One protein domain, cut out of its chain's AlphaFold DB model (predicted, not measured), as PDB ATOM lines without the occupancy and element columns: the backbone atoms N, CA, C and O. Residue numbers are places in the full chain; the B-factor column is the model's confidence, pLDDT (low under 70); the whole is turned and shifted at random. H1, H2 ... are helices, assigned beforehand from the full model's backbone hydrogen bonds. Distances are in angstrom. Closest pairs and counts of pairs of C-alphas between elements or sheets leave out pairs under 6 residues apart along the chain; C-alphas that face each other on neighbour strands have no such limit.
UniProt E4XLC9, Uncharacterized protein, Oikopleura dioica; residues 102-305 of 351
ATOM      1  N   PRO A 102     136.906  88.721 102.955       43.06
ATOM      2  CA  PRO A 102     135.461  88.862 102.830       43.06
ATOM      3  C   PRO A 102     135.139  89.793 101.654       43.06
ATOM      4  O   PRO A 102     134.887  90.986 101.803       43.06
ATOM      5  N   MET A 103     135.210  89.244 100.447       48.97
ATOM      6  CA  MET A 103     134.856  89.907  99.216       48.97
ATOM      7  C   MET A 103     133.337  89.930  99.213       48.97
ATOM      8  O   MET A 103     132.695  88.880  99.242       48.97
ATOM      9  N   GLN A 104     132.775  91.133  99.270       55.91
ATOM     10  CA  GLN A 104     131.337  91.353  99.257       55.91
ATOM     11  C   GLN A 104     130.695  90.531  98.126       55.91
ATOM     12  O   GLN A 104     130.919  90.798  96.943       55.91
ATOM     13  N   ARG A 105     129.927  89.506  98.492       64.19
ATOM     14  CA  ARG A 105     129.140  88.680  97.582       64.19
ATOM     15  C   ARG A 105     127.803  89.352  97.312       64.19
ATOM     16  O   ARG A 105     127.218  89.995  98.187       64.19
ATOM     17  N   TYR A 106     127.334  89.175  96.085       75.44
ATOM     18  CA  TYR A 106     125.963  89.489  95.714       75.44
ATOM     19  C   TYR A 106     124.997  88.564  96.452       75.44
ATOM     20  O   TYR A 106     125.347  87.417  96.744       75.44
ATOM     21  N   ILE A 107     123.796  89.057  96.740       77.38
ATOM     22  CA  ILE A 107     122.764  88.309  97.465       77.38
ATOM     23  C   ILE A 107     122.409  87.009  96.727       77.38
ATOM     24  O   ILE A 107     122.393  85.953  97.354       77.38
ATOM     25  N   ALA A 108     122.261  87.053  95.400       74.06
ATOM     26  CA  ALA A 108     122.006  85.864  94.579       74.06
ATOM     27  C   ALA A 108     123.075  84.769  94.774       74.06
ATOM     28  O   ALA A 108     122.762  83.611  95.036       74.06
ATOM     29  N   ARG A 109     124.360  85.148  94.769       77.94
ATOM     30  CA  ARG A 109     125.469  84.202  94.996       77.94
ATOM     31  C   ARG A 109     125.492  83.640  96.412       77.94
ATOM     32  O   ARG A 109     126.007  82.549  96.626       77.94
ATOM     33  N   ALA A 110     125.011  84.393  97.396       81.12
ATOM     34  CA  ALA A 110     124.935  83.903  98.763       81.12
ATOM     35  C   ALA A 110     123.856  82.812  98.901       81.12
ATOM     36  O   ALA A 110     124.129  81.805  99.551       81.12
ATOM     37  N   TYR A 111     122.718  82.937  98.204       81.19
ATOM     38  CA  TYR A 111     121.715  81.867  98.115       81.19
ATOM     39  C   TYR A 111     122.256  80.595  97.459       81.19
ATOM     40  O   TYR A 111     122.027  79.496  97.961       81.19
ATOM     41  N   GLU A 112     123.002  80.729  96.359       80.00
ATOM     42  CA  GLU A 112     123.625  79.581  95.687       80.00
ATOM     43  C   GLU A 112     124.572  78.829  96.626       80.00
ATOM     44  O   GLU A 112     124.545  77.603  96.703       80.00
ATOM     45  N   VAL A 113     125.390  79.562  97.382       82.88
ATOM     46  CA  VAL A 113     126.347  78.991  98.342       82.88
ATOM     47  C   VAL A 113     125.624  78.247  99.456       82.88
ATOM     48  O   VAL A 113     125.991  77.124  99.790       82.88
ATOM     49  N   GLU A 114     124.563  78.846  99.984       85.94
ATOM     50  CA  GLU A 114     123.674  78.234 100.964       85.94
ATOM     51  C   GLU A 114     123.057  76.919 100.466       85.94
ATOM     52  O   GLU A 114     123.012  75.933 101.206       85.94
ATOM     53  N   ALA A 115     122.592  76.888  99.216       83.88
ATOM     54  CA  ALA A 115     122.042  75.687  98.594       83.88
ATOM     55  C   ALA A 115     123.117  74.605  98.394       83.88
ATOM     56  O   ALA A 115     122.891  73.440  98.728       83.88
ATOM     57  N   VAL A 116     124.306  74.991  97.921       85.19
ATOM     58  CA  VAL A 116     125.442  74.076  97.733       85.19
ATOM     59  C   VAL A 116     125.894  73.479  99.065       85.19
ATOM     60  O   VAL A 116     126.128  72.271  99.136       85.19
ATOM     61  N   TYR A 117     125.979  74.271 100.136       87.62
ATOM     62  CA  TYR A 117     126.325  73.757 101.461       87.62
ATOM     63  C   TYR A 117     125.261  72.811 102.008       87.62
ATOM     64  O   TYR A 117     125.610  71.717 102.449       87.62
ATOM     65  N   ALA A 118     123.975  73.157 101.899       87.75
ATOM     66  CA  ALA A 118     122.894  72.262 102.311       87.75
ATOM     67  C   ALA A 118     122.938  70.922 101.558       87.75
ATOM     68  O   ALA A 118     122.777  69.863 102.170       87.75
ATOM     69  N   GLN A 119     123.195  70.947 100.247       85.56
ATOM     70  CA  GLN A 119     123.318  69.738  99.433       85.56
ATOM     71  C   GLN A 119     124.564  68.925  99.802       85.56
ATOM     72  O   GLN A 119     124.487  67.706  99.942       85.56
ATOM     73  N   THR A 120     125.703  69.589 100.002       84.88
ATOM     74  CA  THR A 120     126.970  68.936 100.365       84.88
ATOM     75  C   THR A 120     126.867  68.256 101.727       84.88
ATOM     76  O   THR A 120     127.275  67.105 101.863       84.88
ATOM     77  N   LEU A 121     126.255  68.916 102.713       88.44
ATOM     78  CA  LEU A 121     125.938  68.317 104.012       88.44
ATOM     79  C   LEU A 121     124.992  67.123 103.860       88.44
ATOM     80  O   LEU A 121     125.210  66.099 104.496       88.44
ATOM     81  N   GLY A 122     124.001  67.223 102.970       87.56
ATOM     82  CA  GLY A 122     123.105  66.119 102.624       87.56
ATOM     83  C   GLY A 122     123.842  64.876 102.120       87.56
ATOM     84  O   GLY A 122     123.564  63.765 102.563       87.56
ATOM     85  N   ILE A 123     124.811  65.068 101.224       84.06
ATOM     86  CA  ILE A 123     125.628  63.988 100.652       84.06
ATOM     87  C   ILE A 123     126.621  63.438 101.689       84.06
ATOM     88  O   ILE A 123     126.831  62.229 101.783       84.06
ATOM     89  N   ALA A 124     127.248  64.313 102.478       84.31
ATOM     90  CA  ALA A 124     128.303  63.924 103.407       84.31
ATOM     91  C   ALA A 124     127.760  63.297 104.701       84.31
ATOM     92  O   ALA A 124     128.296  62.283 105.151       84.31
ATOM     93  N   LEU A 125     126.715  63.887 105.283       87.75
ATOM     94  CA  LEU A 125     126.202  63.609 106.630       87.75
ATOM     95  C   LEU A 125     124.713  63.224 106.654       87.75
ATOM     96  O   LEU A 125     124.141  63.069 107.731       87.75
ATOM     97  N   GLY A 126     124.078  63.047 105.496       89.50
ATOM     98  CA  GLY A 126     122.682  62.627 105.399       89.50
ATOM     99  C   GLY A 126     121.675  63.779 105.404       89.50
ATOM    100  O   GLY A 126     121.997  64.956 105.594       89.50
ATOM    101  N   ARG A 127     120.408  63.425 105.168       92.69
ATOM    102  CA  ARG A 127     119.301  64.380 104.988       92.69
ATOM    103  C   ARG A 127     119.085  65.250 106.225       92.69
ATOM    104  O   ARG A 127     118.784  66.432 106.089       92.69
ATOM    105  N   GLU A 128     119.258  64.680 107.408       94.06
ATOM    106  CA  GLU A 128     119.088  65.333 108.701       94.06
ATOM    107  C   GLU A 128     120.002  66.554 108.839       94.06
ATOM    108  O   GLU A 128     119.534  67.623 109.224       94.06
ATOM    109  N   ALA A 129     121.274  66.441 108.440       93.75
ATOM    110  CA  ALA A 129     122.220  67.557 108.465       93.75
ATOM    111  C   ALA A 129     121.802  68.687 107.512       93.75
ATOM    112  O   ALA A 129     121.890  69.865 107.860       93.75
ATOM    113  N   SER A 130     121.308  68.327 106.323       92.56
ATOM    114  CA  SER A 130     120.806  69.284 105.333       92.56
ATOM    115  C   SER A 130     119.599  70.065 105.858       92.56
ATOM    116  O   SER A 130     119.561  71.292 105.766       92.56
ATOM    117  N   VAL A 131     118.635  69.364 106.466       92.06
ATOM    118  CA  VAL A 131     117.422  69.975 107.030       92.06
ATOM    119  C   VAL A 131     117.749  70.836 108.246       92.06
ATOM    120  O   VAL A 131     117.249  71.958 108.338       92.06
ATOM    121  N   LEU A 132     118.610  70.352 109.149       94.62
ATOM    122  CA  LEU A 132     119.106  71.133 110.282       94.62
ATOM    123  C   LEU A 132     119.703  72.456 109.800       94.62
ATOM    124  O   LEU A 132     119.259  73.512 110.236       94.62
ATOM    125  N   TYR A 133     120.640  72.401 108.849       93.56
ATOM    126  CA  TYR A 133     121.286  73.599 108.323       93.56
ATOM    127  C   TYR A 133     120.289  74.558 107.664       93.56
ATOM    128  O   TYR A 133     120.297  75.752 107.952       93.56
ATOM    129  N   ALA A 134     119.392  74.048 106.815       89.12
ATOM    130  CA  ALA A 134     118.383  74.870 106.149       89.12
ATOM    131  C   ALA A 134     117.455  75.593 107.141       89.12
ATOM    132  O   ALA A 134     117.031  76.711 106.866       89.12
ATOM    133  N   THR A 135     117.177  74.970 108.289       88.56
ATOM    134  CA  THR A 135     116.283  75.510 109.324       88.56
ATOM    135  C   THR A 135     116.995  76.507 110.237       88.56
ATOM    136  O   THR A 135     116.398  77.490 110.662       88.56
ATOM    137  N   THR A 136     118.274  76.282 110.549       92.19
ATOM    138  CA  THR A 136     118.988  77.063 111.572       92.19
ATOM    139  C   THR A 136     119.942  78.117 111.021       92.19
ATOM    140  O   THR A 136     120.475  78.906 111.800       92.19
ATOM    141  N   ARG A 137     120.200  78.158 109.712       89.50
ATOM    142  CA  ARG A 137     121.074  79.168 109.089       89.50
ATOM    143  C   ARG A 137     120.509  80.587 109.171       89.50
ATOM    144  O   ARG A 137     119.337  80.801 109.492       89.50
ATOM    145  N   TYR A 138     121.334  81.593 108.877       85.69
ATOM    146  CA  TYR A 138     120.799  82.936 108.638       85.69
ATOM    147  C   TYR A 138     119.943  82.940 107.372       85.69
ATOM    148  O   TYR A 138     120.465  82.784 106.280       85.69
ATOM    149  N   SER A 139     118.648  83.216 107.499       81.56
ATOM    150  CA  SER A 139     117.817  83.472 106.326       81.56
ATOM    151  C   SER A 139     118.269  84.770 105.647       81.56
ATOM    152  O   SER A 139     118.099  85.876 106.174       81.56
ATOM    153  N   ILE A 140     118.886  84.644 104.467       80.00
ATOM    154  CA  ILE A 140     119.177  85.791 103.595       80.00
ATOM    155  C   ILE A 140     117.865  86.470 103.181       80.00
ATOM    156  O   ILE A 140     117.828  87.697 103.077       80.00
ATOM    157  N   TYR A 141     116.793  85.691 103.019       76.00
ATOM    158  CA  TYR A 141     115.468  86.185 102.663       76.00
ATOM    159  C   TYR A 141     114.913  87.132 103.730       76.00
ATOM    160  O   TYR A 141     114.506  88.244 103.404       76.00
ATOM    161  N   ASP A 142     115.008  86.761 105.007       75.38
ATOM    162  CA  ASP A 142     114.492  87.584 106.110       75.38
ATOM    163  C   ASP A 142     115.326  88.854 106.295       75.38
ATOM    164  O   ASP A 142     114.806  89.914 106.641       75.38
ATOM    165  N   LYS A 143     116.643  88.766 106.059       76.19
ATOM    166  CA  LYS A 143     117.546  89.926 106.135       76.19
ATOM    167  C   LYS A 143     117.348  90.904 104.980       76.19
ATOM    168  O   LYS A 143     117.649  92.087 105.137       76.19
ATOM    169  N   PHE A 144     116.888  90.422 103.832       79.12
ATOM    170  CA  PHE A 144     116.698  91.217 102.625       79.12
ATOM    171  C   PHE A 144     115.344  90.897 101.975       79.12
ATOM    172  O   PHE A 144     115.305  90.321 100.881       79.12
ATOM    173  N   PRO A 145     114.231  91.276 102.626       75.38
ATOM    174  CA  PRO A 145     112.903  90.942 102.141       75.38
ATOM    175  C   PRO A 145     112.594  91.682 100.833       75.38
ATOM    176  O   PRO A 145     113.072  92.794 100.598       75.38
ATOM    177  N   GLN A 146     111.752  91.067  99.995       73.00
ATOM    178  CA  GLN A 146     111.157  91.681  98.795       73.00
ATOM    179  C   GLN A 146     112.148  92.112  97.698       73.00
ATOM    180  O   GLN A 146     111.832  92.970  96.873       73.00
ATOM    181  N   LEU A 147     113.343  91.520  97.646       78.06
ATOM    182  CA  LEU A 147     114.247  91.756  96.524       78.06
ATOM    183  C   LEU A 147     113.817  90.957  95.296       78.06
ATOM    184  O   LEU A 147     113.741  89.729  95.348       78.06
ATOM    185  N   THR A 148     113.623  91.651  94.176       78.62
ATOM    186  CA  THR A 148     113.504  91.013  92.854       78.62
ATOM    187  C   THR A 148     114.816  90.328  92.463       78.62
ATOM    188  O   THR A 148     115.878  90.689  92.973       78.62
ATOM    189  N   GLU A 149     114.769  89.356  91.551       74.50
ATOM    190  CA  GLU A 149     115.961  88.625  91.085       74.50
ATOM    191  C   GLU A 149     117.063  89.581  90.587       74.50
ATOM    192  O   GLU A 149     118.219  89.487  91.007       74.50
ATOM    193  N   ASP A 150     116.687  90.604  89.816       76.19
ATOM    194  CA  ASP A 150     117.601  91.652  89.352       76.19
ATOM    195  C   ASP A 150     118.254  92.420  90.510       76.19
ATOM    196  O   ASP A 150     119.456  92.692  90.506       76.19
ATOM    197  N   GLN A 151     117.491  92.731  91.562       77.50
ATOM    198  CA  GLN A 151     118.029  93.398  92.747       77.50
ATOM    199  C   GLN A 151     118.952  92.485  93.559       77.50
ATOM    200  O   GLN A 151     119.933  92.974  94.125       77.50
ATOM    201  N   GLN A 152     118.677  91.181  93.615       76.44
ATOM    202  CA  GLN A 152     119.535  90.203  94.291       76.44
ATOM    203  C   GLN A 152     120.888  90.041  93.583       76.44
ATOM    204  O   GLN A 152     121.907  89.816  94.244       76.44
ATOM    205  N   ASN A 153     120.913  90.204  92.259       75.06
ATOM    206  CA  ASN A 153     122.125  90.139  91.442       75.06
ATOM    207  C   ASN A 153     123.036  91.367  91.596       75.06
ATOM    208  O   ASN A 153     124.242  91.260  91.381       75.06
ATOM    209  N   VAL A 154     122.488  92.519  91.995       74.38
ATOM    210  CA  VAL A 154     123.240  93.783  92.117       74.38
ATOM    211  C   VAL A 154     123.572  94.128  93.572       74.38
ATOM    212  O   VAL A 154     124.646  94.668  93.856       74.38
ATOM    213  N   LYS A 155     122.688  93.806  94.524       79.31
ATOM    214  CA  LYS A 155     122.903  94.116  95.943       79.31
ATOM    215  C   LYS A 155     123.943  93.192  96.562       79.31
ATOM    216  O   LYS A 155     123.921  91.977  96.381       79.31
ATOM    217  N   LYS A 156     124.843  93.792  97.340       79.75
ATOM    218  CA  LYS A 156     125.934  93.105  98.031       79.75
ATOM    219  C   LYS A 156     125.655  92.995  99.522       79.75
ATOM    220  O   LYS A 156     125.185  93.947 100.143       79.75
ATOM    221  N   ILE A 157     126.014  91.859 100.110       78.75
ATOM    222  CA  ILE A 157     125.979  91.675 101.563       78.75
ATOM    223  C   ILE A 157     127.258  92.280 102.149       78.75
ATOM    224  O   ILE A 157     128.364  91.943 101.713       78.75
ATOM    225  N   CYS A 158     127.112  93.156 103.147       77.19
ATOM    226  CA  CYS A 158     128.240  93.788 103.834       77.19
ATOM    227  C   CYS A 158     129.175  92.737 104.452       77.19
ATOM    228  O   CYS A 158     128.710  91.810 105.114       77.19
ATOM    229  N   SER A 159     130.485  92.897 104.266       71.88
ATOM    230  CA  SER A 159     131.529  91.953 104.699       71.88
ATOM    231  C   SER A 159     131.550  91.682 106.206       71.88
ATOM    232  O   SER A 159     132.049  90.644 106.630       71.88
ATOM    233  N   THR A 160     130.988  92.579 107.021       76.62
ATOM    234  CA  THR A 160     130.872  92.415 108.477       76.62
ATOM    235  C   THR A 160     129.718  91.503 108.903       76.62
ATOM    236  O   THR A 160     129.621  91.153 110.079       76.62
ATOM    237  N   ASN A 161     128.841  91.100 107.976       81.69
ATOM    238  CA  ASN A 161     127.676  90.276 108.283       81.69
ATOM    239  C   ASN A 161     128.092  88.864 108.731       81.69
ATOM    240  O   ASN A 161     128.944  88.225 108.111       81.69
ATOM    241  N   ASN A 162     127.435  88.348 109.774       84.62
ATOM    242  CA  ASN A 162     127.705  87.016 110.321       84.62
ATOM    243  C   ASN A 162     127.461  85.870 109.321       84.62
ATOM    244  O   ASN A 162     128.043  84.810 109.513       84.62
ATOM    245  N   ILE A 163     126.708  86.093 108.233       84.62
ATOM    246  CA  ILE A 163     126.555  85.121 107.130       84.62
ATOM    247  C   ILE A 163     127.923  84.658 106.605       84.62
ATOM    248  O   ILE A 163     128.146  83.472 106.393       84.62
ATOM    249  N   TYR A 164     128.883  85.574 106.440       82.00
ATOM    250  CA  TYR A 164     130.209  85.199 105.938       82.00
ATOM    251  C   TYR A 164     131.022  84.386 106.938       82.00
ATOM    252  O   TYR A 164     131.837  83.562 106.532       82.00
ATOM    253  N   LYS A 165     130.809  84.620 108.235       85.81
ATOM    254  CA  LYS A 165     131.466  83.849 109.289       85.81
ATOM    255  C   LYS A 165     130.891  82.433 109.349       85.81
ATOM    256  O   LYS A 165     131.660  81.487 109.401       85.81
ATOM    257  N   GLU A 166     129.571  82.295 109.217       87.56
ATOM    258  CA  GLU A 166     128.908  80.992 109.071       87.56
ATOM    259  C   GLU A 166     129.416  80.231 107.834       87.56
ATOM    260  O   GLU A 166     129.759  79.056 107.925       87.56
ATOM    261  N   PHE A 167     129.560  80.899 106.684       86.62
ATOM    262  CA  PHE A 167     130.131  80.266 105.489       86.62
ATOM    263  C   PHE A 167     131.583  79.823 105.686       86.62
ATOM    264  O   PHE A 167     131.977  78.783 105.165       86.62
ATOM    265  N   ALA A 168     132.384  80.592 106.423       84.50
ATOM    266  CA  ALA A 168     133.759  80.213 106.730       84.50
ATOM    267  C   ALA A 168     133.824  78.968 107.633       84.50
ATOM    268  O   ALA A 168     134.619  78.064 107.355       84.50
ATOM    269  N   ASP A 169     132.965  78.894 108.654       86.06
ATOM    270  CA  ASP A 169     132.857  77.734 109.547       86.06
ATOM    271  C   ASP A 169     132.453  76.476 108.752       86.06
ATOM    272  O   ASP A 169     133.135  75.450 108.811       86.06
ATOM    273  N   LEU A 170     131.421  76.574 107.905       87.12
ATOM    274  CA  LEU A 170     130.961  75.461 107.059       87.12
ATOM    275  C   LEU A 170     131.995  75.017 106.032       87.12
ATOM    276  O   LEU A 170     132.170  73.822 105.801       87.12
ATOM    277  N   ASN A 171     132.693  75.962 105.406       83.88
ATOM    278  CA  ASN A 171     133.748  75.636 104.456       83.88
ATOM    279  C   ASN A 171     134.877  74.843 105.128       83.88
ATOM    280  O   ASN A 171     135.412  73.905 104.539       83.88
ATOM    281  N   THR A 172     135.224  75.212 106.362       83.69
ATOM    282  CA  THR A 172     136.236  74.509 107.159       83.69
ATOM    283  C   THR A 172     135.784  73.082 107.455       83.69
ATOM    284  O   THR A 172     136.504  72.140 107.127       83.69
ATOM    285  N   LEU A 173     134.552  72.912 107.942       85.31
ATOM    286  CA  LEU A 173     133.962  71.598 108.194       85.31
ATOM    287  C   LEU A 173     133.935  70.716 106.939       85.31
ATOM    288  O   LEU A 173     134.333  69.556 106.981       85.31
ATOM    289  N   ILE A 174     133.469  71.249 105.806       83.50
ATOM    290  CA  ILE A 174     133.373  70.483 104.558       83.50
ATOM    291  C   ILE A 174     134.760  70.041 104.096       83.50
ATOM    292  O   ILE A 174     134.929  68.894 103.687       83.50
ATOM    293  N   ARG A 175     135.772  70.908 104.203       80.19
ATOM    294  CA  ARG A 175     137.158  70.534 103.892       80.19
ATOM    295  C   ARG A 175     137.645  69.403 104.788       80.19
ATOM    296  O   ARG A 175     138.224  68.449 104.277       80.19
ATOM    297  N   GLU A 176     137.379  69.465 106.088       80.81
ATOM    298  CA  GLU A 176     137.723  68.382 107.013       80.81
ATOM    299  C   GLU A 176     137.022  67.070 106.635       80.81
ATOM    300  O   GLU A 176     137.680  66.036 106.509       80.81
ATOM    301  N   LEU A 177     135.717  67.110 106.355       78.00
ATOM    302  CA  LEU A 177     134.941  65.944 105.921       78.00
ATOM    303  C   LEU A 177     135.525  65.289 104.663       78.00
ATOM    304  O   LEU A 177     135.662  64.067 104.620       78.00
ATOM    305  N   MET A 178     135.922  66.090 103.670       73.88
ATOM    306  CA  MET A 178     136.515  65.588 102.424       73.88
ATOM    307  C   MET A 178     137.921  65.007 102.631       73.88
ATOM    308  O   MET A 178     138.299  64.039 101.971       73.88
ATOM    309  N   LEU A 179     138.699  65.549 103.571       71.56
ATOM    310  CA  LEU A 179     140.037  65.041 103.899       71.56
ATOM    311  C   LEU A 179     140.000  63.741 104.716       71.56
ATOM    312  O   LEU A 179     140.934  62.942 104.640       71.56
ATOM    313  N   THR A 180     138.924  63.505 105.470       63.78
ATOM    314  CA  THR A 180     138.808  62.352 106.380       63.78
ATOM    315  C   THR A 180     138.710  61.010 105.632       63.78
ATOM    316  O   THR A 180     139.113  59.978 106.159       63.78
ATOM    317  N   GLY A 181     138.275  61.005 104.367       55.25
ATOM    318  CA  GLY A 181     138.182  59.797 103.534       55.25
ATOM    319  C   GLY A 181     139.511  59.231 103.009       55.25
ATOM    320  O   GLY A 181     139.483  58.298 102.219       55.25
ATOM    321  N   ARG A 182     140.668  59.796 103.388       53.25
ATOM    322  CA  ARG A 182     141.990  59.409 102.843       53.25
ATOM    323  C   ARG A 182     142.873  58.596 103.795       53.25
ATOM    324  O   ARG A 182     144.041  58.379 103.483       53.25
ATOM    325  N   ASN A 183     142.376  58.202 104.970       52.00
ATOM    326  CA  ASN A 183     143.215  57.611 106.016       52.00
ATOM    327  C   ASN A 183     142.664  56.267 106.525       52.00
ATOM    328  O   ASN A 183     142.122  56.170 107.623       52.00
ATOM    329  N   ASP A 184     142.882  55.210 105.742       53.06
ATOM    330  CA  ASP A 184     142.382  53.837 105.968       53.06
ATOM    331  C   ASP A 184     142.966  53.126 107.209       53.06
ATOM    332  O   ASP A 184     142.682  51.959 107.467       53.06
ATOM    333  N   LYS A 185     143.831  53.792 107.986       51.66
ATOM    334  CA  LYS A 185     144.667  53.161 109.025       51.66
ATOM    335  C   LYS A 185     144.221  53.402 110.469       51.66
ATOM    336  O   LYS A 185     144.959  53.042 111.384       51.66
ATOM    337  N   LYS A 186     143.047  53.989 110.723       51.19
ATOM    338  CA  LYS A 186     142.555  54.196 112.097       51.19
ATOM    339  C   LYS A 186     141.185  53.556 112.314       51.19
ATOM    340  O   LYS A 186     140.196  53.999 111.757       51.19
ATOM    341  N   TRP A 187     141.148  52.567 113.209       44.88
ATOM    342  CA  TRP A 187     139.945  51.927 113.768       44.88
ATOM    343  C   TRP A 187     139.184  52.820 114.775       44.88
ATOM    344  O   TRP A 187     138.314  52.353 115.503       44.88
ATOM    345  N   THR A 188     139.522  54.107 114.871       54.34
ATOM    346  CA  THR A 188     138.718  55.093 115.601       54.34
ATOM    347  C   THR A 188     137.516  55.465 114.745       54.34
ATOM    348  O   THR A 188     137.705  55.640 113.543       54.34
ATOM    349  N   ILE A 189     136.330  55.623 115.352       59.09
ATOM    350  CA  ILE A 189     135.125  56.170 114.699       59.09
ATOM    351  C   ILE A 189     135.558  57.266 113.728       59.09
ATOM    352  O   ILE A 189     136.194  58.243 114.138       59.09
ATOM    353  N   ASN A 190     135.292  57.052 112.438       73.12
ATOM    354  CA  ASN A 190     135.641  58.010 111.406       73.12
ATOM    355  C   ASN A 190     134.995  59.348 111.801       73.12
ATOM    356  O   ASN A 190     133.825  59.376 112.182       73.12
ATOM    357  N   TYR A 191     135.743  60.453 111.769       80.25
ATOM    358  CA  TYR A 191     135.221  61.772 112.155       80.25
ATOM    359  C   TYR A 191     133.898  62.089 111.434       80.25
ATOM    360  O   TYR A 191     132.967  62.616 112.045       80.25
ATOM    361  N   ARG A 192     133.759  61.636 110.178       82.00
ATOM    362  CA  ARG A 192     132.510  61.692 109.412       82.00
ATOM    363  C   ARG A 192     131.357  60.915 110.061       82.00
ATOM    364  O   ARG A 192     130.259  61.452 110.142       82.00
ATOM    365  N   ASP A 193     131.587  59.697 110.545       83.75
ATOM    366  CA  ASP A 193     130.562  58.864 111.199       83.75
ATOM    367  C   ASP A 193     130.135  59.454 112.552       83.75
ATOM    368  O   ASP A 193     128.956  59.418 112.924       83.75
ATOM    369  N   GLY A 194     131.086  60.058 113.271       87.75
ATOM    370  CA  GLY A 194     130.808  60.821 114.486       87.75
ATOM    371  C   GLY A 194     129.897  62.017 114.203       87.75
ATOM    372  O   GLY A 194     128.882  62.195 114.878       87.75
ATOM    373  N   LEU A 195     130.207  62.794 113.161       90.44
ATOM    374  CA  LEU A 195     129.381  63.923 112.726       90.44
ATOM    375  C   LEU A 195     128.020  63.487 112.173       90.44
ATOM    376  O   LEU A 195     127.024  64.162 112.419       90.44
ATOM    377  N   TYR A 196     127.943  62.350 111.485       90.62
ATOM    378  CA  TYR A 196     126.683  61.767 111.025       90.62
ATOM    379  C   TYR A 196     125.771  61.416 112.208       90.62
ATOM    380  O   TYR A 196     124.600  61.799 112.252       90.62
ATOM    381  N   THR A 197     126.322  60.736 113.216       91.94
ATOM    382  CA  THR A 197     125.592  60.387 114.445       91.94
ATOM    383  C   THR A 197     125.149  61.638 115.199       91.94
ATOM    384  O   THR A 197     124.011  61.715 115.675       91.94
ATOM    385  N   LEU A 198     126.025  62.644 115.267       94.19
ATOM    386  CA  LEU A 198     125.711  63.935 115.865       94.19
ATOM    387  C   LEU A 198     124.559  64.623 115.125       94.19
ATOM    388  O   LEU A 198     123.597  65.020 115.773       94.19
ATOM    389  N   ALA A 199     124.596  64.685 113.790       95.81
ATOM    390  CA  ALA A 199     123.533  65.272 112.977       95.81
ATOM    391  C   ALA A 199     122.174  64.616 113.239       95.81
ATOM    392  O   ALA A 199     121.190  65.317 113.465       95.81
ATOM    393  N   ARG A 200     122.114  63.281 113.297       95.75
ATOM    394  CA  ARG A 200     120.867  62.561 113.613       95.75
ATOM    395  C   ARG A 200     120.370  62.846 115.026       95.75
ATOM    396  O   ARG A 200     119.181  63.080 115.223       95.75
ATOM    397  N   THR A 201     121.277  62.863 115.999       96.19
ATOM    398  CA  THR A 201     120.931  63.131 117.402       96.19
ATOM    399  C   THR A 201     120.423  64.562 117.575       96.19
ATOM    400  O   THR A 201     119.389  64.781 118.198       96.19
ATOM    401  N   THR A 202     121.101  65.546 116.985       97.12
ATOM    402  CA  THR A 202     120.687  66.956 117.025       97.12
ATOM    403  C   THR A 202     119.383  67.183 116.268       97.12
ATOM    404  O   THR A 202     118.546  67.953 116.729       97.12
ATOM    405  N   PHE A 203     119.168  66.484 115.152       96.44
ATOM    406  CA  PHE A 203     117.902  66.520 114.424       96.44
ATOM    407  C   PHE A 203     116.751  66.018 115.293       96.44
ATOM    408  O   PHE A 203     115.730  66.692 115.391       96.44
ATOM    409  N   PHE A 204     116.936  64.882 115.967       95.62
ATOM    410  CA  PHE A 204     115.948  64.340 116.896       95.62
ATOM    411  C   PHE A 204     115.647  65.324 118.039       95.62
ATOM    412  O   PHE A 204     114.484  65.609 118.312       95.62
ATOM    413  N   LEU A 205     116.678  65.912 118.654       95.38
ATOM    414  CA  LEU A 205     116.495  66.907 119.717       95.38
ATOM    415  C   LEU A 205     115.717  68.145 119.240       95.38
ATOM    416  O   LEU A 205     114.833  68.620 119.946       95.38
ATOM    417  N   LEU A 206     116.002  68.657 118.039       94.88
ATOM    418  CA  LEU A 206     115.323  69.846 117.522       94.88
ATOM    419  C   LEU A 206     113.881  69.549 117.077       94.88
ATOM    420  O   LEU A 206     112.957  70.255 117.474       94.88
ATOM    421  N   PHE A 207     113.680  68.527 116.243       93.00
ATOM    422  CA  PHE A 207     112.399  68.287 115.568       93.00
ATOM    423  C   PHE A 207     111.452  67.341 116.307       93.00
ATOM    424  O   PHE A 207     110.252  67.408 116.058       93.00
ATOM    425  N   ASN A 208     111.947  66.482 117.199       90.50
ATOM    426  CA  ASN A 208     111.077  65.588 117.965       90.50
ATOM    427  C   ASN A 208     110.901  66.081 119.400       90.50
ATOM    428  O   ASN A 208     109.768  66.176 119.861       90.50
ATOM    429  N   GLU A 209     111.991  66.436 120.082       92.06
ATOM    430  CA  GLU A 209     111.904  66.892 121.474       92.06
ATOM    431  C   GLU A 209     111.442  68.352 121.550       92.06
ATOM    432  O   GLU A 209     110.321  68.619 121.979       92.06
ATOM    433  N   LEU A 210     112.241  69.312 121.068       92.31
ATOM    434  CA  LEU A 210     111.912  70.738 121.195       92.31
ATOM    435  C   LEU A 210     110.629  71.119 120.450       92.31
ATOM    436  O   LEU A 210     109.744  71.742 121.034       92.31
ATOM    437  N   LEU A 211     110.490  70.726 119.181       91.50
ATOM    438  CA  LEU A 211     109.251  70.975 118.442       91.50
ATOM    439  C   LEU A 211     108.061  70.228 119.064       91.50
ATOM    440  O   LEU A 211     106.968  70.783 119.151       91.50
ATOM    441  N   GLY A 212     108.256  68.994 119.540       89.81
ATOM    442  CA  GLY A 212     107.205  68.218 120.202       89.81
ATOM    443  C   GLY A 212     106.700  68.866 121.492       89.81
ATOM    444  O   GLY A 212     105.511  68.787 121.799       89.81
ATOM    445  N   LEU A 213     107.578  69.545 122.231       88.25
ATOM    446  CA  LEU A 213     107.214  70.321 123.418       88.25
ATOM    447  C   LEU A 213     106.406  71.566 123.047       88.25
ATOM    448  O   LEU A 213     105.348  71.815 123.619       88.25
ATOM    449  N   VAL A 214     106.870  72.313 122.047       86.19
ATOM    450  CA  VAL A 214     106.244  73.576 121.626       86.19
ATOM    451  C   VAL A 214     104.917  73.353 120.883       86.19
ATOM    452  O   VAL A 214     104.045  74.220 120.890       86.19
ATOM    453  N   THR A 215     104.709  72.171 120.304       87.75
ATOM    454  CA  THR A 215     103.444  71.778 119.651       87.75
ATOM    455  C   THR A 215     102.393  71.205 120.588       87.75
ATOM    456  O   THR A 215     101.237  71.117 120.189       87.75
ATOM    457  N   ASN A 216     102.744  70.876 121.838       84.44
ATOM    458  CA  ASN A 216     101.788  70.372 122.831       84.44
ATOM    459  C   ASN A 216     101.959  71.091 124.191       84.44
ATOM    460  O   ASN A 216     102.264  70.452 125.202       84.44
ATOM    461  N   PRO A 217     101.771  72.426 124.252       77.00
ATOM    462  CA  PRO A 217     102.087  73.225 125.441       77.00
ATOM    463  C   PRO A 217     101.200  72.940 126.665       77.00
ATOM    464  O   PRO A 217     101.609  73.248 127.789       77.00
ATOM    465  N   TYR A 218     100.009  72.368 126.455       76.12
ATOM    466  CA  TYR A 218      99.034  72.055 127.507       76.12
ATOM    467  C   TYR A 218      99.098  70.606 128.011       76.12
ATOM    468  O   TYR A 218      98.576  70.324 129.083       76.12
ATOM    469  N   GLU A 219      99.709  69.690 127.256       69.12
ATOM    470  CA  GLU A 219      99.713  68.255 127.588       69.12
ATOM    471  C   GLU A 219     100.933  67.839 128.416       69.12
ATOM    472  O   GLU A 219     100.882  66.847 129.139       69.12
ATOM    473  N   LYS A 220     102.041  68.586 128.313       67.69
ATOM    474  CA  LYS A 220     103.288  68.296 129.024       67.69
ATOM    475  C   LYS A 220     103.579  69.359 130.083       67.69
ATOM    476  O   LYS A 220     103.913  70.510 129.767       67.69
ATOM    477  N   ASP A 221     103.526  68.938 131.343       73.88
ATOM    478  CA  ASP A 221     104.070  69.678 132.484       73.88
ATOM    479  C   ASP A 221     105.602  69.608 132.453       73.88
ATOM    480  O   ASP A 221     106.229  68.871 133.203       73.88
ATOM    481  N   ILE A 222     106.206  70.348 131.521       85.94
ATOM    482  CA  ILE A 222     107.656  70.527 131.451       85.94
ATOM    483  C   ILE A 222     108.099  71.688 132.344       85.94
ATOM    484  O   ILE A 222     107.528  72.786 132.294       85.94
ATOM    485  N   GLU A 223     109.148  71.451 133.126       88.38
ATOM    486  CA  GLU A 223     109.806  72.468 133.941       88.38
ATOM    487  C   GLU A 223     110.856  73.248 133.134       88.38
ATOM    488  O   GLU A 223     111.403  72.767 132.138       88.38
ATOM    489  N   LEU A 224     111.165  74.474 133.570       89.56
ATOM    490  CA  LEU A 224     112.147  75.327 132.892       89.56
ATOM    491  C   LEU A 224     113.536  74.669 132.832       89.56
ATOM    492  O   LEU A 224     114.231  74.799 131.824       89.56
ATOM    493  N   GLU A 225     113.938  73.950 133.882       89.75
ATOM    494  CA  GLU A 225     115.241  73.280 133.953       89.75
ATOM    495  C   GLU A 225     115.366  72.163 132.906       89.75
ATOM    496  O   GLU A 225     116.355  72.096 132.171       89.75
ATOM    497  N   GLU A 226     114.320  71.348 132.753       90.44
ATOM    498  CA  GLU A 226     114.266  70.293 131.741       90.44
ATOM    499  C   GLU A 226     114.310  70.880 130.321       90.44
ATOM    500  O   GLU A 226     115.104  70.443 129.481       90.44
ATOM    501  N   LEU A 227     113.532  71.935 130.055       92.44
ATOM    502  CA  LEU A 227     113.573  72.623 128.761       92.44
ATOM    503  C   LEU A 227     114.960  73.217 128.478       92.44
ATOM    504  O   LEU A 227     115.472  73.116 127.359       92.44
ATOM    505  N   THR A 228     115.594  73.790 129.501       93.88
ATOM    506  CA  THR A 228     116.947  74.350 129.416       93.88
ATOM    507  C   THR A 228     117.967  73.280 129.041       93.88
ATOM    508  O   THR A 228     118.831  73.528 128.195       93.88
ATOM    509  N   HIS A 229     117.836  72.067 129.582       93.69
ATOM    510  CA  HIS A 229     118.684  70.936 129.211       93.69
ATOM    511  C   HIS A 229     118.558  70.581 127.719       93.69
ATOM    512  O   HIS A 229     119.573  70.442 127.025       93.69
ATOM    513  N   PHE A 230     117.333  70.490 127.191       93.69
ATOM    514  CA  PHE A 230     117.104  70.214 125.766       93.69
ATOM    515  C   PHE A 230     117.653  71.319 124.859       93.69
ATOM    516  O   PHE A 230     118.314  71.031 123.851       93.69
ATOM    517  N   VAL A 231     117.428  72.582 125.225       96.12
ATOM    518  CA  VAL A 231     117.944  73.736 124.482       96.12
ATOM    519  C   VAL A 231     119.472  73.740 124.476       96.12
ATOM    520  O   VAL A 231     120.079  73.900 123.413       96.12
ATOM    521  N   HIS A 232     120.109  73.488 125.619       97.12
ATOM    522  CA  HIS A 232     121.565  73.447 125.715       97.12
ATOM    523  C   HIS A 232     122.168  72.346 124.836       97.12
ATOM    524  O   HIS A 232     123.087  72.622 124.057       97.12
ATOM    525  N   ARG A 233     121.625  71.123 124.889       96.69
ATOM    526  CA  ARG A 233     122.104  70.004 124.060       96.69
ATOM    527  C   ARG A 233     121.907  70.255 122.571       96.69
ATOM    528  O   ARG A 233     122.778  69.914 121.771       96.69
ATOM    529  N   THR A 234     120.787  70.869 122.197       96.81
ATOM    530  CA  THR A 234     120.520  71.242 120.802       96.81
ATOM    531  C   THR A 234     121.520  72.289 120.324       96.81
ATOM    532  O   THR A 234     122.127  72.118 119.268       96.81
ATOM    533  N   LYS A 235     121.760  73.332 121.126       97.12
ATOM    534  CA  LYS A 235     122.727  74.394 120.829       97.12
ATOM    535  C   LYS A 235     124.144  73.848 120.651       97.12
ATOM    536  O   LYS A 235     124.802  74.205 119.679       97.12
ATOM    537  N   ASP A 236     124.591  72.952 121.526       97.25
ATOM    538  CA  ASP A 236     125.925  72.348 121.423       97.25
ATOM    539  C   ASP A 236     126.060  71.431 120.201       97.25
ATOM    540  O   ASP A 236     127.105  71.407 119.550       97.25
ATOM    541  N   GLY A 237     124.996  70.700 119.860       96.00
ATOM    542  CA  GLY A 237     124.943  69.904 118.637       96.00
ATOM    543  C   GLY A 237     125.074  70.766 117.383       96.00
ATOM    544  O   GLY A 237     125.918  70.495 116.531       96.00
ATOM    545  N   LEU A 238     124.295  71.847 117.304       96.50
ATOM    546  CA  LEU A 238     124.353  72.799 116.193       96.50
ATOM    547  C   LEU A 238     125.708  73.509 116.106       96.50
ATOM    548  O   LEU A 238     126.230  73.672 115.008       96.50
ATOM    549  N   GLU A 239     126.304  73.895 117.236       96.06
ATOM    550  CA  GLU A 239     127.613  74.557 117.257       96.06
ATOM    551  C   GLU A 239     128.723  73.635 116.751       96.06
ATOM    552  O   GLU A 239     129.574  74.061 115.975       96.06
ATOM    553  N   ARG A 240     128.696  72.354 117.130       93.31
ATOM    554  CA  ARG A 240     129.654  71.362 116.626       93.31
ATOM    555  C   ARG A 240     129.458  71.045 115.144       93.31
ATOM    556  O   ARG A 240     130.431  70.731 114.469       93.31
ATOM    557  N   LEU A 241     128.222  71.105 114.647       93.19
ATOM    558  CA  LEU A 241     127.905  70.815 113.247       93.19
ATOM    559  C   LEU A 241     128.133  72.006 112.319       93.19
ATOM    560  O   LEU A 241     128.545  71.794 111.190       93.19
ATOM    561  N   PHE A 242     127.837  73.235 112.739       93.56
ATOM    562  CA  PHE A 242     127.800  74.406 111.847       93.56
ATOM    563  C   PHE A 242     128.635  75.590 112.340       93.56
ATOM    564  O   PHE A 242     128.688  76.622 111.674       93.56
ATOM    565  N   GLY A 243     129.290  75.452 113.491       91.44
ATOM    566  CA  GLY A 243     130.080  76.506 114.109       91.44
ATOM    567  C   GLY A 243     129.252  77.486 114.939       91.44
ATOM    568  O   GLY A 243     128.019  77.528 114.911       91.44
ATOM    569  N   LYS A 244     129.963  78.317 115.702       91.12
ATOM    570  CA  LYS A 244     129.378  79.280 116.651       91.12
ATOM    571  C   LYS A 244     128.616  80.421 115.983       91.12
ATOM    572  O   LYS A 244     127.841  81.113 116.640       91.12
ATOM    573  N   PHE A 245     128.877  80.670 114.700       89.19
ATOM    574  CA  PHE A 245     128.254  81.768 113.968       89.19
ATOM    575  C   PHE A 245     126.938  81.385 113.295       89.19
ATOM    576  O   PHE A 245     126.298  82.272 112.738       89.19
ATOM    577  N   ASN A 246     126.495  80.129 113.376       93.25
ATOM    578  CA  ASN A 246     125.167  79.734 112.913       93.25
ATOM    579  C   ASN A 246     124.056  80.495 113.670       93.25
ATOM    580  O   ASN A 246     124.140  80.734 114.879       93.25
ATOM    581  N   ASN A 247     123.001  80.897 112.959       91.50
ATOM    582  CA  ASN A 247     121.917  81.708 113.525       91.50
ATOM    583  C   ASN A 247     121.125  80.962 114.612       91.50
ATOM    584  O   ASN A 247     120.794  81.557 115.636       91.50
ATOM    585  N   GLY A 248     120.869  79.664 114.441       93.06
ATOM    586  CA  GLY A 248     120.220  78.832 115.454       93.06
ATOM    587  C   GLY A 248     121.047  78.747 116.732       93.06
ATOM    588  O   GLY A 248     120.506  78.945 117.816       93.06
ATOM    589  N   VAL A 249     122.368  78.566 116.615       95.12
ATOM    590  CA  VAL A 249     123.289  78.597 117.767       95.12
ATOM    591  C   VAL A 249     123.196  79.933 118.500       95.12
ATOM    592  O   VAL A 249     123.019  79.954 119.716       95.12
ATOM    593  N   PHE A 250     123.246  81.048 117.767       93.56
ATOM    594  CA  PHE A 250     123.127  82.385 118.348       93.56
ATOM    595  C   PHE A 250     121.786  82.598 119.072       93.56
ATOM    596  O   PHE A 250     121.760  83.116 120.189       93.56
ATOM    597  N   ARG A 251     120.669  82.180 118.462       93.75
ATOM    598  CA  ARG A 251     119.327  82.298 119.054       93.75
ATOM    599  C   ARG A 251     119.197  81.467 120.326       93.75
ATOM    600  O   ARG A 251     118.809  82.011 121.354       93.75
ATOM    601  N   LEU A 252     119.595  80.196 120.285       95.94
ATOM    602  CA  LEU A 252     119.554  79.321 121.458       95.94
ATOM    603  C   LEU A 252     120.512  79.791 122.559       95.94
ATOM    604  O   LEU A 252     120.198  79.682 123.737       95.94
ATOM    605  N   GLN A 253     121.662  80.367 122.208       95.69
ATOM    606  CA  GLN A 253     122.563  80.956 123.197       95.69
ATOM    607  C   GLN A 253     121.924  82.155 123.911       95.69
ATOM    608  O   GLN A 253     122.113  82.316 125.115       95.69
ATOM    609  N   ASN A 254     121.177  83.001 123.200       93.81
ATOM    610  CA  ASN A 254     120.456  84.114 123.821       93.81
ATOM    611  C   ASN A 254     119.282  83.628 124.674       93.81
ATOM    612  O   ASN A 254     119.095  84.146 125.772       93.81
ATOM    613  N   TRP A 255     118.569  82.598 124.214       95.38
ATOM    614  CA  TRP A 255     117.536  81.918 124.992       95.38
ATOM    615  C   TRP A 255     118.100  81.413 126.329       95.38
ATOM    616  O   TRP A 255     117.570  81.723 127.391       95.38
ATOM    617  N   LEU A 256     119.251  80.727 126.299       95.31
ATOM    618  CA  LEU A 256     119.923  80.223 127.506       95.31
ATOM    619  C   LEU A 256     120.374  81.350 128.436       95.31
ATOM    620  O   LEU A 256     120.372  81.177 129.649       95.31
ATOM    621  N   LYS A 257     120.781  82.503 127.896       94.19
ATOM    622  CA  LYS A 257     121.129  83.662 128.728       94.19
ATOM    623  C   LYS A 257     119.911  84.200 129.470       94.19
ATOM    624  O   LYS A 257     120.039  84.464 130.654       94.19
ATOM    625  N   ARG A 258     118.756  84.307 128.802       92.25
ATOM    626  CA  ARG A 258     117.494  84.747 129.423       92.25
ATOM    627  C   ARG A 258     117.020  83.773 130.492       92.25
ATOM    628  O   ARG A 258     116.678  84.196 131.583       92.25
ATOM    629  N   ALA A 259     117.095  82.471 130.219       91.00
ATOM    630  CA  ALA A 259     116.728  81.442 131.191       91.00
ATOM    631  C   ALA A 259     117.582  81.470 132.472       91.00
ATOM    632  O   ALA A 259     117.102  81.086 133.533       91.00
ATOM    633  N   ASN A 260     118.838  81.919 132.376       89.38
ATOM    634  CA  ASN A 260     119.765  82.003 133.507       89.38
ATOM    635  C   ASN A 260     119.825  83.396 134.157       89.38
ATOM    636  O   ASN A 260     120.513  83.557 135.168       89.38
ATOM    637  N   ASP A 261     119.171  84.409 133.585       89.19
ATOM    638  CA  ASP A 261     119.179  85.757 134.143       89.19
ATOM    639  C   ASP A 261     118.192  85.832 135.311       89.19
ATOM    640  O   ASP A 261     116.981  85.783 135.132       89.19
ATOM    641  N   GLN A 262     118.718  85.963 136.529       72.06
ATOM    642  CA  GLN A 262     117.903  86.043 137.745       72.06
ATOM    643  C   GLN A 262     117.042  87.313 137.809       72.06
ATOM    644  O   GLN A 262     116.121  87.380 138.621       72.06
ATOM    645  N   ASN A 263     117.335  88.318 136.975       75.38
ATOM    646  CA  ASN A 263     116.593  89.575 136.940       75.38
ATOM    647  C   ASN A 263     115.456  89.584 135.907       75.38
ATOM    648  O   ASN A 263     114.632  90.499 135.945       75.38
ATOM    649  N   ASP A 264     115.405  88.612 134.989       78.81
ATOM    650  CA  ASP A 264     114.384  88.531 133.941       78.81
ATOM    651  C   ASP A 264     113.346  87.454 134.287       78.81
ATOM    652  O   ASP A 264     113.677  86.295 134.545       78.81
ATOM    653  N   VAL A 265     112.059  87.819 134.296       82.12
ATOM    654  CA  VAL A 265     110.976  86.850 134.519       82.12
ATOM    655  C   VAL A 265     110.725  86.130 133.203       82.12
ATOM    656  O   VAL A 265     109.829  86.487 132.438       82.12
ATOM    657  N   PHE A 266     111.527  85.104 132.936       89.81
ATOM    658  CA  PHE A 266     111.409  84.331 131.711       89.81
ATOM    659  C   PHE A 266     110.194  83.405 131.777       89.81
ATOM    660  O   PHE A 266     110.254  82.316 132.340       89.81
ATOM    661  N   THR A 267     109.056  83.851 131.247       90.50
ATOM    662  CA  THR A 267     107.778  83.116 131.300       90.50
ATOM    663  C   THR A 267     107.752  81.902 130.367       90.50
ATOM    664  O   THR A 267     108.455  81.861 129.355       90.50
ATOM    665  N   LYS A 268     106.873  80.923 130.648       90.00
ATOM    666  CA  LYS A 268     106.685  79.745 129.774       90.00
ATOM    667  C   LYS A 268     106.272  80.155 128.362       90.00
ATOM    668  O   LYS A 268     106.784  79.613 127.387       90.00
ATOM    669  N   GLN A 269     105.408  81.162 128.250       91.06
ATOM    670  CA  GLN A 269     104.971  81.699 126.964       91.06
ATOM    671  C   GLN A 269     106.134  82.311 126.170       91.06
ATOM    672  O   GLN A 269     106.300  81.977 125.000       91.06
ATOM    673  N   GLN A 270     106.976  83.143 126.792       92.06
ATOM    674  CA  GLN A 270     108.155  83.713 126.124       92.06
ATOM    675  C   GLN A 270     109.144  82.626 125.695       92.06
ATOM    676  O   GLN A 270     109.613  82.635 124.557       92.06
ATOM    677  N   ALA A 271     109.416  81.659 126.573       92.19
ATOM    678  CA  ALA A 271     110.316  80.552 126.280       92.19
ATOM    679  C   ALA A 271     109.855  79.737 125.066       92.19
ATOM    680  O   ALA A 271     110.660  79.438 124.180       92.19
ATOM    681  N   PHE A 272     108.560  79.421 125.002       93.00
ATOM    682  CA  PHE A 272     107.965  78.670 123.901       93.00
ATOM    683  C   PHE A 272     107.907  79.505 122.621       93.00
ATOM    684  O   PHE A 272     108.226  78.985 121.556       93.00
ATOM    685  N   GLN A 273     107.587  80.798 122.717       92.62
ATOM    686  CA  GLN A 273     107.597  81.714 121.575       92.62
ATOM    687  C   GLN A 273     108.987  81.801 120.935       92.62
ATOM    688  O   GLN A 273     109.122  81.756 119.714       92.62
ATOM    689  N   GLU A 274     110.045  81.910 121.738       92.44
ATOM    690  CA  GLU A 274     111.407  81.992 121.212       92.44
ATOM    691  C   GLU A 274     111.857  80.700 120.523       92.44
ATOM    692  O   GLU A 274     112.493  80.768 119.470       92.44
ATOM    693  N   ILE A 275     111.496  79.531 121.065       92.94
ATOM    694  CA  ILE A 275     111.773  78.244 120.412       92.94
ATOM    695  C   ILE A 275     110.926  78.106 119.144       92.94
ATOM    696  O   ILE A 275     111.441  77.694 118.104       92.94
ATOM    697  N   ARG A 276     109.651  78.510 119.182       91.88
ATOM    698  CA  ARG A 276     108.754  78.523 118.019       91.88
ATOM    699  C   ARG A 276     109.336  79.335 116.865       91.88
ATOM    700  O   ARG A 276     109.251  78.903 115.716       91.88
ATOM    701  N   ASN A 277     109.985  80.458 117.166       89.56
ATOM    702  CA  ASN A 277     110.622  81.326 116.174       89.56
ATOM    703  C   ASN A 277     111.839  80.686 115.475       89.56
ATOM    704  O   ASN A 277     112.381  81.283 114.546       89.56
ATOM    705  N   LEU A 278     112.313  79.509 115.904       89.06
ATOM    706  CA  LEU A 278     113.333  78.736 115.179       89.06
ATOM    707  C   LEU A 278     112.763  77.997 113.966       89.06
ATOM    708  O   LEU A 278     113.526  77.592 113.093       89.06
ATOM    709  N   PHE A 279     111.446  77.803 113.928       89.19
ATOM    710  CA  PHE A 279     110.754  77.093 112.862       89.19
ATOM    711  C   PHE A 279     110.076  78.079 111.904       89.19
ATOM    712  O   PHE A 279     109.764  79.201 112.313       89.19
ATOM    713  N   PRO A 280     109.795  77.663 110.656       85.06
ATOM    714  CA  PRO A 280     109.209  78.542 109.652       85.06
ATOM    715  C   PRO A 280     107.922  79.230 110.116       85.06
ATOM    716  O   PRO A 280     107.097  78.651 110.834       85.06
ATOM    717  N   LEU A 281     107.727  80.468 109.677       85.06
ATOM    718  CA  LEU A 281     106.472  81.197 109.834       85.06
ATOM    719  C   LEU A 281     105.446  80.754 108.782       85.06
ATOM    720  O   LEU A 281     105.775  80.145 107.763       85.06
ATOM    721  N   LYS A 282     104.174  81.099 109.002       84.06
ATOM    722  CA  LYS A 282     103.059  80.738 108.107       84.06
ATOM    723  C   LYS A 282     103.257  81.194 106.655       84.06
ATOM    724  O   LYS A 282     102.736  80.565 105.742       84.06
ATOM    725  N   SER A 283     103.998  82.282 106.442       80.19
ATOM    726  CA  SER A 283     104.343  82.813 105.117       80.19
ATOM    727  C   SER A 283     105.530  82.114 104.449       80.19
ATOM    728  O   SER A 283     105.737  82.291 103.254       80.19
ATOM    729  N   GLU A 284     106.325  81.358 105.206       75.50
ATOM    730  CA  GLU A 284     107.599  80.780 104.755       75.50
ATOM    731  C   GLU A 284     107.467  79.313 104.337       75.50
ATOM    732  O   GLU A 284     108.301  78.803 103.591       75.50
ATOM    733  N   ALA A 285     106.417  78.625 104.794       80.94
ATOM    734  CA  ALA A 285     106.175  77.221 104.493       80.94
ATOM    735  C   ALA A 285     104.821  77.003 103.796       80.94
ATOM    736  O   ALA A 285     103.839  77.680 104.107       80.94
ATOM    737  N   PRO A 286     104.715  76.010 102.891       86.56
ATOM    738  CA  PRO A 286     103.426  75.579 102.364       86.56
ATOM    739  C   PRO A 286     102.473  75.173 103.493       86.56
ATOM    740  O   PRO A 286     102.878  74.486 104.433       86.56
ATOM    741  N   LYS A 287     101.184  75.511 103.358       87.00
ATOM    742  CA  LYS A 287     100.155  75.232 104.378       87.00
ATOM    743  C   LYS A 287     100.135  73.765 104.831       87.00
ATOM    744  O   LYS A 287      99.992  73.497 106.015       87.00
ATOM    745  N   SER A 288     100.308  72.820 103.905       88.31
ATOM    746  CA  SER A 288     100.336  71.386 104.218       88.31
ATOM    747  C   SER A 288     101.502  70.996 105.130       88.31
ATOM    748  O   SER A 288     101.312  70.204 106.046       88.31
ATOM    749  N   VAL A 289     102.691  71.563 104.906       85.56
ATOM    750  CA  VAL A 289     103.879  71.325 105.741       85.56
ATOM    751  C   VAL A 289     103.700  71.982 107.103       85.56
ATOM    752  O   VAL A 289     103.996  71.371 108.123       85.56
ATOM    753  N   TYR A 290     103.161  73.200 107.120       87.25
ATOM    754  CA  TYR A 290     102.910  73.955 108.341       87.25
ATOM    755  C   TYR A 290     101.991  73.213 109.318       87.25
ATOM    756  O   TYR A 290     102.351  73.012 110.477       87.25
ATOM    757  N   SER A 291     100.847  72.735 108.821       88.56
ATOM    758  CA  SER A 291      99.893  71.956 109.615       88.56
ATOM    759  C   SER A 291     100.416  70.557 109.956       88.56
ATOM    760  O   SER A 291     100.138  70.049 111.037       88.56
ATOM    761  N   ALA A 292     101.218  69.924 109.089       87.81
ATOM    762  CA  ALA A 292     101.838  68.633 109.409       87.81
ATOM    763  C   ALA A 292     102.824  68.730 110.587       87.81
ATOM    764  O   ALA A 292     102.942  67.788 111.369       87.81
ATOM    765  N   LEU A 293     103.499  69.874 110.733       87.38
ATOM    766  CA  LEU A 293     104.355  70.185 111.879       87.38
ATOM    767  C   LEU A 293     103.573  70.719 113.092       87.38
ATOM    768  O   LEU A 293     104.198  71.047 114.095       87.38
ATOM    769  N   LYS A 294     102.236  70.814 113.010       90.19
ATOM    770  CA  LYS A 294     101.343  71.374 114.042       90.19
ATOM    771  C   LYS A 294     101.691  72.808 114.472       90.19
ATOM    772  O   LYS A 294     101.378  73.217 115.588       90.19
ATOM    773  N   LEU A 295     102.342  73.583 113.601       90.44
ATOM    774  CA  LEU A 295     102.750  74.957 113.920       90.44
ATOM    775  C   LEU A 295     101.553  75.913 114.006       90.44
ATOM    776  O   LEU A 295     101.618  76.914 114.707       90.44
ATOM    777  N   ASP A 296     100.459  75.592 113.319       89.62
ATOM    778  CA  ASP A 296      99.174  76.284 113.429       89.62
ATOM    779  C   ASP A 296      98.573  76.164 114.830       89.62
ATOM    780  O   ASP A 296      98.192  77.175 115.414       89.62
ATOM    781  N   VAL A 297      98.562  74.951 115.387       88.81
ATOM    782  CA  VAL A 297      98.094  74.695 116.757       88.81
ATOM    783  C   VAL A 297      98.986  75.402 117.779       88.81
ATOM    784  O   VAL A 297      98.490  75.972 118.750       88.81
ATOM    785  N   THR A 298     100.305  75.397 117.564       89.50
ATOM    786  CA  THR A 298     101.244  76.119 118.429       89.50
ATOM    787  C   THR A 298     100.975  77.616 118.455       89.50
ATOM    788  O   THR A 298     100.949  78.203 119.535       89.50
ATOM    789  N   ASP A 299     100.818  78.240 117.289       90.44
ATOM    790  CA  ASP A 299     100.627  79.688 117.212       90.44
ATOM    791  C   ASP A 299      99.310  80.094 117.874       90.44
ATOM    792  O   ASP A 299      99.290  81.034 118.663       90.44
ATOM    793  N   GLU A 300      98.239  79.328 117.651       89.81
ATOM    794  CA  GLU A 300      96.954  79.533 118.323       89.81
ATOM    795  C   GLU A 300      97.079  79.388 119.852       89.81
ATOM    796  O   GLU A 300      96.547  80.203 120.605       89.81
ATOM    797  N   ALA A 301      97.830  78.397 120.341       87.62
ATOM    798  CA  ALA A 301      98.084  78.236 121.774       87.62
ATOM    799  C   ALA A 301      98.906  79.397 122.367       87.62
ATOM    800  O   ALA A 301      98.665  79.825 123.498       87.62
ATOM    801  N   LEU A 302      99.874  79.926 121.614       89.81
ATOM    802  CA  LEU A 302     100.673  81.085 122.020       89.81
ATOM    803  C   LEU A 302      99.843  82.376 122.039       89.81
ATOM    804  O   LEU A 302     100.052  83.198 122.935       89.81
ATOM    805  N   GLU A 303      98.898  82.534 121.110       89.62
ATOM    806  CA  GLU A 303      97.943  83.650 121.059       89.62
ATOM    807  C   GLU A 303      96.924  83.591 122.207       89.62
ATOM    808  O   GLU A 303      96.664  84.605 122.856       89.62
ATOM    809  N   ASN A 304      96.399  82.401 122.511       87.62
ATOM    810  CA  ASN A 304      95.443  82.179 123.603       87.62
ATOM    811  C   ASN A 304      96.077  82.278 125.002       87.62
ATOM    812  O   ASN A 304      95.373  82.423 126.002       87.62
ATOM    813  N   GLY A 305      97.406  82.221 125.075       85.38
ATOM    814  CA  GLY A 305      98.164  82.270 126.315       85.38
ATOM    815  C   GLY A 305      98.440  80.881 126.893       85.38
ATOM    816  O   GLY A 305      97.612  79.966 126.878       85.38
TER     817      GLY A 305
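What this domain is: This is residues 102 to 305 of the 351 residues of an uncharacterized protein of Oikopleura dioica (UniProt E4XLC9). Two groups of helices meet in a rough L: H1, H2 and H5 make a foot, and H6, H7, H8 and H9 rise from it, with H11 packed on H9 and on the last residues of H6. H6, the longest helix, runs from the foot to H11; H3 and H4 are short pieces near the first residues of H1, H10 is near H11, and residues 182 to 189 stick out as a loop. The printed part has 204 residues with eleven named helices, H1 to H11 in chain order, and no named strand: the class is all helix. The whole is compact, with a radius of gyration of the C-alphas of 18.3 A and spans of 51 by 51 by 38 A.

How they stand to each other: H1, residues 107 to 125, and H2, residues 127 to 136, form a hairpin; the closest C-alphas, of Ala 118 and Ser 130, are 4.7 A apart. H3, residues 140 to 143, only just touches H1, with 3 pairs of C-alphas within 8 A, the closest Tyr 111 and Ile 140 at 7.2 A. H4, residues 149 to 154, is about perpendicular to H1 at 77 degrees, and they touch at C-alphas 107 and 152, 4.9 A apart. H5, residues 162 to 180, touches H1 with residues 170 to 177 alone, closest at C-alphas 124 and 177, 7.4 A. H6, residues 191 to 215, is the hub, touching six helices, among them H2 at C-alphas 129 and 199, 5.2 A. H7, residues 224 to 242, forms a hairpin with H6, closest at C-alphas 202 and 237, 5.4 A. H7 and H8, residues 247 to 260, form a hairpin at a shallow tilt of 28 degrees, closest at C-alphas 235 and 249, 5.2 A. H9, residues 268 to 276, touches H6 at C-alphas 214 and 272, 5.8 A. H10, residues 287 to 292, and H11, residues 295 to 304, are close but not clearly touching, at 6.7 A between C-alphas 290 and 296. H9 and H11 touch, closest at C-alphas 269 and 302, 6.6 A. Every O i to N i+4 pair is within hydrogen-bond range in H1, H2, H4, H5 and H7 to H11, and 18 of 21 are in H6; H3 is too short for one.

Where its parts are: H1 begins at C-alpha 107 (122.764, 88.309, 97.465) and is 26.6 A long. H5 measures 27.3 A, H6 34.1 A, H7 26.2 A and H8 20.1 A. H11 ends at C-alpha 304 (95.443, 82.179, 123.603).

The domain as a whole: The C-alphas of Lys 185 and Asn 304, the two farthest apart, are 59.0 A apart. The printed part has no cut and no long link. Its mean pLDDT is 84.5, and residues 102 to 105, 180 to 189 and 219 to 220 are under 70.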